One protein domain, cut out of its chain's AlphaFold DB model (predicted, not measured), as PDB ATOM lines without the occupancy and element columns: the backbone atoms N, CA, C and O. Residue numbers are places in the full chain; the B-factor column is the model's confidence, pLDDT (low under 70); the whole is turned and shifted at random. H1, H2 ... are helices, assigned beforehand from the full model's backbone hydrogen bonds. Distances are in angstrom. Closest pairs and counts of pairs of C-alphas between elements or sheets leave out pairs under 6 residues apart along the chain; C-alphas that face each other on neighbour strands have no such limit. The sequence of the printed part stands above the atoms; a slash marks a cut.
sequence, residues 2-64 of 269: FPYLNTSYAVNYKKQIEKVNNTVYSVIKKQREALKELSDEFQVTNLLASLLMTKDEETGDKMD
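What this domain is: This is residues 2 to 64 of the 269 residues of the protein "Hypothetical protein" of Sepia pharaonis (UniProt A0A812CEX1). One long helix, H1, makes the longest axis, and a short helix, H2, packs on residues 28 to 35 of H1, near its last residues, set steeply to it. After H1 the chain folds back through a loop to H2; residues 36 to 43, of which 36 belongs to H1, stick out, and after H2 the last residues make a second loop, of which 56 to 61 stick out. The printed part has 63 residues, with two named helices in the order H1, H2 and no named strand, and its class is all helix. The whole is extended, with a radius of gyration of the C-alphas of 17.2 A, and its outline is flat, spanning 52 by 28 by 14 A.

How they stand to each other: H1, residues 8 to 36, touches H2, residues 47 to 53, with its residues 28 to 35 alone. Their closest C-alphas are those of Gln 31 and Ala 49, 7.0 A apart. The two helices stand at a steep tilt of 62 degrees and run the same way. Their centres are 17.2 A apart. In H1 and H2 every O i to N i+4 pair is within hydrogen-bond range. Residues 15 to 26 of H1 stand free.

Where its parts are: H1 runs 42.7 A from C-alpha 8 at (300.646, 171.103, 204.050) to C-alpha 36 at (285.304, 146.433, 172.736). H2 is 10.0 A long and ends at C-alpha 53, at (296.548, 147.403, 171.444).

The domain as a whole: The two C-alphas farthest apart are those of Asn 6 and Glu 41, 52.3 A. The printed part has no cut, and the link from H1 to H2, 10 residues, is short. The mean pLDDT of the printed part is 83.6; residue 3 and residues 38 to 44 are under 70.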
ATOM      1  N   PHE A   2     311.115 168.413 198.256       74.62
ATOM      2  CA  PHE A   2     311.247 167.148 198.988       74.62
ATOM      3  C   PHE A   2     309.872 166.587 199.411       74.62
ATOM      4  O   PHE A   2     309.347 167.001 200.445       74.62
ATOM      5  N   PRO A   3     309.264 165.658 198.642       65.75
ATOM      6  CA  PRO A   3     307.893 165.178 198.874       65.75
ATOM      7  C   PRO A   3     307.730 164.354 200.163       65.75
ATOM      8  O   PRO A   3     306.612 164.062 200.580       65.75
ATOM      9  N   TYR A   4     308.843 163.975 200.791       78.50
ATOM     10  CA  TYR A   4     308.893 163.225 202.042       78.50
ATOM     11  C   TYR A   4     308.776 164.108 203.294       78.50
ATOM     12  O   TYR A   4     308.627 163.584 204.396       78.50
ATOM     13  N   LEU A   5     308.819 165.436 203.155       84.25
ATOM     14  CA  LEU A   5     308.603 166.348 204.277       84.25
ATOM     15  C   LEU A   5     307.102 166.504 204.552       84.25
ATOM     16  O   LEU A   5     306.339 166.819 203.640       84.25
ATOM     17  N   ASN A   6     306.678 166.333 205.811       83.81
ATOM     18  CA  ASN A   6     305.274 166.448 206.231       83.81
ATOM     19  C   ASN A   6     304.806 167.914 206.278       83.81
ATOM     20  O   ASN A   6     304.622 168.509 207.337       83.81
ATOM     21  N   THR A   7     304.664 168.509 205.102       89.12
ATOM     22  CA  THR A   7     304.177 169.875 204.908       89.12
ATOM     23  C   THR A   7     302.734 169.846 204.410       89.12
ATOM     24  O   THR A   7     302.309 168.887 203.760       89.12
ATOM     25  N   SER A   8     301.979 170.922 204.649       85.62
ATOM     26  CA  SER A   8     300.646 171.103 204.050       85.62
ATOM     27  C   SER A   8     300.689 170.972 202.521       85.62
ATOM     28  O   SER A   8     299.778 170.407 201.915       85.62
ATOM     29  N   TYR A   9     301.793 171.409 201.910       84.75
ATOM     30  CA  TYR A   9     302.076 171.203 200.496       84.75
ATOM     31  C   TYR A   9     302.179 169.718 200.132       84.75
ATOM     32  O   TYR A   9     301.509 169.295 199.199       84.75
ATOM     33  N   ALA A  10     302.963 168.914 200.857       84.25
ATOM     34  CA  ALA A  10     303.127 167.488 200.558       84.25
ATOM     35  C   ALA A  10     301.810 166.703 200.688       84.25
ATOM     36  O   ALA A  10     301.527 165.827 199.868       84.25
ATOM     37  N   VAL A  11     300.972 167.049 201.672       83.50
ATOM     38  CA  VAL A  11     299.619 166.478 201.810       83.50
ATOM     39  C   VAL A  11     298.744 166.861 200.614       83.50
ATOM     40  O   VAL A  11     298.102 165.996 200.015       83.50
ATOM     41  N   ASN A  12     298.746 168.137 200.219       86.94
ATOM     42  CA  ASN A  12     297.988 168.590 199.053       86.94
ATOM     43  C   ASN A  12     298.511 167.955 197.753       86.94
ATOM     44  O   ASN A  12     297.714 167.500 196.941       86.94
ATOM     45  N   TYR A  13     299.828 167.848 197.581       86.31
ATOM     46  CA  TYR A  13     300.477 167.216 196.432       86.31
ATOM     47  C   TYR A  13     299.995 165.776 196.238       86.31
ATOM     48  O   TYR A  13     299.541 165.431 195.149       86.31
ATOM     49  N   LYS A  14     299.986 164.962 197.305       85.06
ATOM     50  CA  LYS A  14     299.449 163.589 197.257       85.06
ATOM     51  C   LYS A  14     297.993 163.562 196.783       85.06
ATOM     52  O   LYS A  14     297.663 162.790 195.889       85.06
ATOM     53  N   LYS A  15     297.152 164.455 197.315       88.00
ATOM     54  CA  LYS A  15     295.743 164.581 196.906       88.00
ATOM     55  C   LYS A  15     295.594 164.970 195.431       88.00
ATOM     56  O   LYS A  15     294.678 164.490 194.769       88.00
ATOM     57  N   GLN A  16     296.456 165.842 194.906       89.38
ATOM     58  CA  GLN A  16     296.414 166.209 193.486       89.38
ATOM     59  C   GLN A  16     296.872 165.057 192.587       89.38
ATOM     60  O   GLN A  16     296.213 164.786 191.589       89.38
ATOM     61  N   ILE A  17     297.934 164.337 192.960       88.19
ATOM     62  CA  ILE A  17     298.393 163.151 192.221       88.19
ATOM     63  C   ILE A  17     297.300 162.081 192.169       88.19
ATOM     64  O   ILE A  17     297.043 161.518 191.110       88.19
ATOM     65  N   GLU A  18     296.607 161.839 193.282       90.69
ATOM     66  CA  GLU A  18     295.492 160.891 193.322       90.69
ATOM     67  C   GLU A  18     294.356 161.302 192.375       90.69
ATOM     68  O   GLU A  18     293.859 160.479 191.610       90.69
ATOM     69  N   LYS A  19     293.985 162.590 192.356       91.75
ATOM     70  CA  LYS A  19     292.990 163.106 191.404       91.75
ATOM     71  C   LYS A  19     293.416 162.893 189.955       91.75
ATOM     72  O   LYS A  19     292.609 162.411 189.168       91.75
ATOM     73  N   VAL A  20     294.662 163.233 189.616       91.06
ATOM     74  CA  VAL A  20     295.199 163.053 188.261       91.06
ATOM     75  C   VAL A  20     295.160 161.577 187.869       91.06
ATOM     76  O   VAL A  20     294.620 161.248 186.816       91.06
ATOM     77  N   ASN A  21     295.631 160.683 188.741       90.50
ATOM     78  CA  ASN A  21     295.587 159.240 188.504       90.50
ATOM     79  C   ASN A  21     294.153 158.751 188.273       90.50
ATOM     80  O   ASN A  21     293.896 158.057 187.293       90.50
ATOM     81  N   ASN A  22     293.202 159.157 189.118       93.25
ATOM     82  CA  ASN A  22     291.796 158.779 188.971       93.25
ATOM     83  C   ASN A  22     291.212 159.257 187.634       93.25
ATOM     84  O   ASN A  22     290.489 158.511 186.972       93.25
ATOM     85  N   THR A  23     291.554 160.473 187.200       92.69
ATOM     86  CA  THR A  23     291.163 160.977 185.881       92.69
ATOM     87  C   THR A  23     291.776 160.135 184.763       92.69
ATOM     88  O   THR A  23     291.035 159.698 183.881       92.69
ATOM     89  N   VAL A  24     293.077 159.842 184.809       91.69
ATOM     90  CA  VAL A  24     293.752 159.032 183.781       91.69
ATOM     91  C   VAL A  24     293.145 157.632 183.695       91.69
ATOM     92  O   VAL A  24     292.748 157.212 182.610       91.69
ATOM     93  N   TYR A  25     292.962 156.945 184.823       93.75
ATOM     94  CA  TYR A  25     292.315 155.632 184.842       93.75
ATOM     95  C   TYR A  25     290.885 155.678 184.300       93.75
ATOM     96  O   TYR A  25     290.472 154.774 183.576       93.75
ATOM     97  N   SER A  26     290.131 156.748 184.579       92.81
ATOM     98  CA  SER A  26     288.786 156.907 184.016       92.81
ATOM     99  C   SER A  26     288.799 157.034 182.485       92.81
ATOM    100  O   SER A  26     287.911 156.497 181.822       92.81
ATOM    101  N   VAL A  27     289.813 157.696 181.917       90.62
ATOM    102  CA  VAL A  27     289.998 157.826 180.463       90.62
ATOM    103  C   VAL A  27     290.424 156.490 179.853       90.62
ATOM    104  O   VAL A  27     289.832 156.074 178.860       90.62
ATOM    105  N   ILE A  28     291.374 155.781 180.475       90.75
ATOM    106  CA  ILE A  28     291.807 154.440 180.047       90.75
ATOM    107  C   ILE A  28     290.615 153.480 180.014       90.75
ATOM    108  O   ILE A  28     290.409 152.781 179.020       90.75
ATOM    109  N   LYS A  29     289.790 153.480 181.068       91.25
ATOM    110  CA  LYS A  29     288.596 152.633 181.152       91.25
ATOM    111  C   LYS A  29     287.612 152.922 180.016       91.25
ATOM    112  O   LYS A  29     287.214 151.990 179.322       91.25
ATOM    113  N   LYS A  30     287.276 154.197 179.786       89.12
ATOM    114  CA  LYS A  30     286.389 154.609 178.683       89.12
ATOM    115  C   LYS A  30     286.943 154.195 177.320       89.12
ATOM    116  O   LYS A  30     286.196 153.698 176.485       89.12
ATOM    117  N   GLN A  31     288.251 154.358 177.105       87.88
ATOM    118  CA  GLN A  31     288.888 153.959 175.852       87.88
ATOM    119  C   GLN A  31     288.837 152.436 175.658       87.88
ATOM    120  O   GLN A  31     288.521 151.976 174.566       87.88
ATOM    121  N   ARG A  32     289.087 151.639 176.706       86.38
ATOM    122  CA  ARG A  32     288.954 150.170 176.652       86.38
ATOM    123  C   ARG A  32     287.529 149.729 176.334       86.38
ATOM    124  O   ARG A  32     287.358 148.765 175.598       86.38
ATOM    125  N   GLU A  33     286.527 150.384 176.912       87.50
ATOM    126  CA  GLU A  33     285.115 150.097 176.634       87.50
ATOM    127  C   GLU A  33     284.780 150.396 175.169       87.50
ATOM    128  O   GLU A  33     284.287 149.508 174.479       87.50
ATOM    129  N   ALA A  34     285.180 151.563 174.658       84.75
ATOM    130  CA  ALA A  34     284.990 151.923 173.253       84.75
ATOM    131  C   ALA A  34     285.670 150.936 172.283       84.75
ATOM    132  O   ALA A  34     285.113 150.601 171.244       84.75
ATOM    133  N   LEU A  35     286.856 150.424 172.632       82.38
ATOM    134  CA  LEU A  35     287.576 149.442 171.813       82.38
ATOM    135  C   LEU A  35     286.909 148.057 171.776       82.38
ATOM    136  O   LEU A  35     287.184 147.299 170.853       82.38
ATOM    137  N   LYS A  36     286.053 147.707 172.747       81.12
ATOM    138  CA  LYS A  36     285.304 146.433 172.736       81.12
ATOM    139  C   LYS A  36     284.099 146.461 171.798       81.12
ATOM    140  O   LYS A  36     283.647 145.403 171.376       81.12
ATOM    141  N   GLU A  37     283.560 147.645 171.524       75.06
ATOM    142  CA  GLU A  37     282.369 147.836 170.686       75.06
ATOM    143  C   GLU A  37     282.703 147.935 169.186       75.06
ATOM    144  O   GLU A  37     281.801 148.004 168.354       75.06
ATOM    145  N   LEU A  38     283.990 147.926 168.828       68.06
ATOM    146  CA  LEU A  38     284.486 148.086 167.460       68.06
ATOM    147  C   LEU A  38     284.944 146.733 166.879       68.06
ATOM    148  O   LEU A  38     285.605 145.954 167.560       68.06
ATOM    149  N   SER A  39     284.585 146.451 165.619       57.28
ATOM    150  CA  SER A  39     284.976 145.244 164.869       57.28
ATOM    151  C   SER A  39     286.438 145.283 164.390       57.28
ATOM    152  O   SER A  39     287.019 146.361 164.283       57.28
ATOM    153  N   ASP A  40     287.002 144.116 164.045       56.88
ATOM    154  CA  ASP A  40     288.430 143.836 163.755       56.88
ATOM    155  C   ASP A  40     289.120 144.695 162.663       56.88
ATOM    156  O   ASP A  40     290.327 144.588 162.458       56.88
ATOM    157  N   GLU A  41     288.400 145.576 161.972       52.75
ATOM    158  CA  GLU A  41     288.880 146.343 160.814       52.75
ATOM    159  C   GLU A  41     289.163 147.821 161.155       52.75
ATOM    160  O   GLU A  41     288.841 148.731 160.393       52.75
ATOM    161  N   PHE A  42     289.724 148.095 162.340       60.00
ATOM    162  CA  PHE A  42     289.920 149.470 162.812       60.00
ATOM    163  C   PHE A  42     291.367 149.964 162.704       60.00
ATOM    164  O   PHE A  42     292.305 149.337 163.197       60.00
ATOM    165  N   GLN A  43     291.539 151.159 162.127       58.34
ATOM    166  CA  GLN A  43     292.784 151.920 162.213       58.34
ATOM    167  C   GLN A  43     292.906 152.597 163.580       58.34
ATOM    168  O   GLN A  43     291.998 153.294 164.022       58.34
ATOM    169  N   VAL A  44     294.047 152.426 164.242       63.84
ATOM    170  CA  VAL A  44     294.373 153.075 165.519       63.84
ATOM    171  C   VAL A  44     294.181 154.598 165.413       63.84
ATOM    172  O   VAL A  44     294.912 155.272 164.695       63.84
ATOM    173  N   THR A  45     293.201 155.155 166.133       71.94
ATOM    174  CA  THR A  45     292.810 156.575 166.004       71.94
ATOM    175  C   THR A  45     293.581 157.537 166.894       71.94
ATOM    176  O   THR A  45     293.569 158.742 166.646       71.94
ATOM    177  N   ASN A  46     294.208 157.051 167.966       82.31
ATOM    178  CA  ASN A  46     294.958 157.891 168.895       82.31
ATOM    179  C   ASN A  46     296.036 157.094 169.643       82.31
ATOM    180  O   ASN A  46     296.004 155.863 169.693       82.31
ATOM    181  N   LEU A  47     296.980 157.815 170.255       84.62
ATOM    182  CA  LEU A  47     298.125 157.235 170.961       84.62
ATOM    183  C   LEU A  47     297.712 156.265 172.078       84.62
ATOM    184  O   LEU A  47     298.300 155.198 172.207       84.62
ATOM    185  N   LEU A  48     296.679 156.598 172.859       88.12
ATOM    186  CA  LEU A  48     296.207 155.733 173.941       88.12
ATOM    187  C   LEU A  48     295.642 154.411 173.402       88.12
ATOM    188  O   LEU A  48     295.925 153.349 173.952       88.12
ATOM    189  N   ALA A  49     294.880 154.461 172.307       86.50
ATOM    190  CA  ALA A  49     294.410 153.264 171.620       86.50
ATOM    191  C   ALA A  49     295.581 152.418 171.103       86.50
ATOM    192  O   ALA A  49     295.537 151.197 171.224       86.50
ATOM    193  N   SER A  50     296.639 153.061 170.593       87.75
ATOM    194  CA  SER A  50     297.864 152.371 170.181       87.75
ATOM    195  C   SER A  50     298.477 151.604 171.347       87.75
ATOM    196  O   SER A  50     298.646 150.396 171.246       87.75
ATOM    197  N   LEU A  51     298.728 152.273 172.478       89.38
ATOM    198  CA  LEU A  51     299.325 151.659 173.672       89.38
ATOM    199  C   LEU A  51     298.488 150.490 174.216       89.38
ATOM    200  O   LEU A  51     299.037 149.477 174.631       89.38
ATOM    201  N   LEU A  52     297.155 150.605 174.177       88.31
ATOM    202  CA  LEU A  52     296.229 149.554 174.619       88.31
ATOM    203  C   LEU A  52     296.226 148.307 173.717       88.31
ATOM    204  O   LEU A  52     295.876 147.210 174.169       88.31
ATOM    205  N   MET A  53     296.551 148.479 172.436       85.44
ATOM    206  CA  MET A  53     296.548 147.403 171.444       85.44
ATOM    207  C   MET A  53     297.926 146.783 171.231       85.44
ATOM    208  O   MET A  53     297.989 145.611 170.848       85.44
ATOM    209  N   THR A  54     298.997 147.528 171.511       87.94
ATOM    210  CA  THR A  54     300.375 147.045 171.432       87.94
ATOM    211  C   THR A  54     300.575 145.813 172.312       87.94
ATOM    212  O   THR A  54     300.086 145.732 173.442       87.94
ATOM    213  N   LYS A  55     301.307 144.845 171.763       88.50
ATOM    214  CA  LYS A  55     301.794 143.663 172.466       88.50
ATOM    215  C   LYS A  55     303.313 143.658 172.419       88.50
ATOM    216  O   LYS A  55     303.886 144.145 171.447       88.50
ATOM    217  N   ASP A  56     303.921 143.103 173.452       87.69
ATOM    218  CA  ASP A  56     305.339 142.783 173.457       87.69
ATOM    219  C   ASP A  56     305.656 141.797 172.319       87.69
ATOM    220  O   ASP A  56     304.914 140.835 172.103       87.69
ATOM    221  N   GLU A  57     306.716 142.061 171.556       86.00
ATOM    222  CA  GLU A  57     307.078 141.250 170.387       86.00
ATOM    223  C   GLU A  57     307.644 139.877 170.775       86.00
ATOM    224  O   GLU A  57     307.499 138.919 170.012       86.00
ATOM    225  N   GLU A  58     308.258 139.760 171.955       87.69
ATOM    226  CA  GLU A  58     308.883 138.527 172.433       87.69
ATOM    227  C   GLU A  58     307.913 137.692 173.275       87.69
ATOM    228  O   GLU A  58     307.819 136.475 173.085       87.69
ATOM    229  N   THR A  59     307.177 138.324 174.194       89.75
ATOM    230  CA  THR A  59     306.288 137.615 175.130       89.75
ATOM    231  C   THR A  59     304.831 137.575 174.675       89.75
ATOM    232  O   THR A  59     304.075 136.696 175.093       89.75
ATOM    233  N   GLY A  60     304.413 138.498 173.803       88.19
ATOM    234  CA  GLY A  60     303.015 138.659 173.394       88.19
ATOM    235  C   GLY A  60     302.123 139.328 174.447       88.19
ATOM    236  O   GLY A  60     300.914 139.473 174.211       88.19
ATOM    237  N   ASP A  61     302.691 139.737 175.585       89.25
ATOM    238  CA  ASP A  61     301.957 140.361 176.683       89.25
ATOM    239  C   ASP A  61     301.502 141.778 176.331       89.25
ATOM    240  O   ASP A  61     302.095 142.477 175.511       89.25
ATOM    241  N   LYS A  62     300.421 142.221 176.974       89.44
ATOM    242  CA  LYS A  62     299.941 143.604 176.885       89.44
ATOM    243  C   LYS A  62     300.361 144.382 178.120       89.44
ATOM    244  O   LYS A  62     300.445 143.813 179.206       89.44
ATOM    245  N   MET A  63     300.503 145.695 177.961       89.38
ATOM    246  CA  MET A  63     300.687 146.588 179.099       89.38
ATOM    247  C   MET A  63     299.496 146.500 180.063       89.38
ATOM    248  O   MET A  63     298.326 146.509 179.649       89.38
ATOM    249  N   ASP A  64     299.793 146.445 181.358       90.25
ATOM    250  CA  ASP A  64     298.781 146.594 182.397       90.25
ATOM    251  C   ASP A  64     298.333 148.064 182.540       90.25
ATOM    252  O   ASP A  64     298.925 148.990 181.981       90.25
TER     253      ASP A  64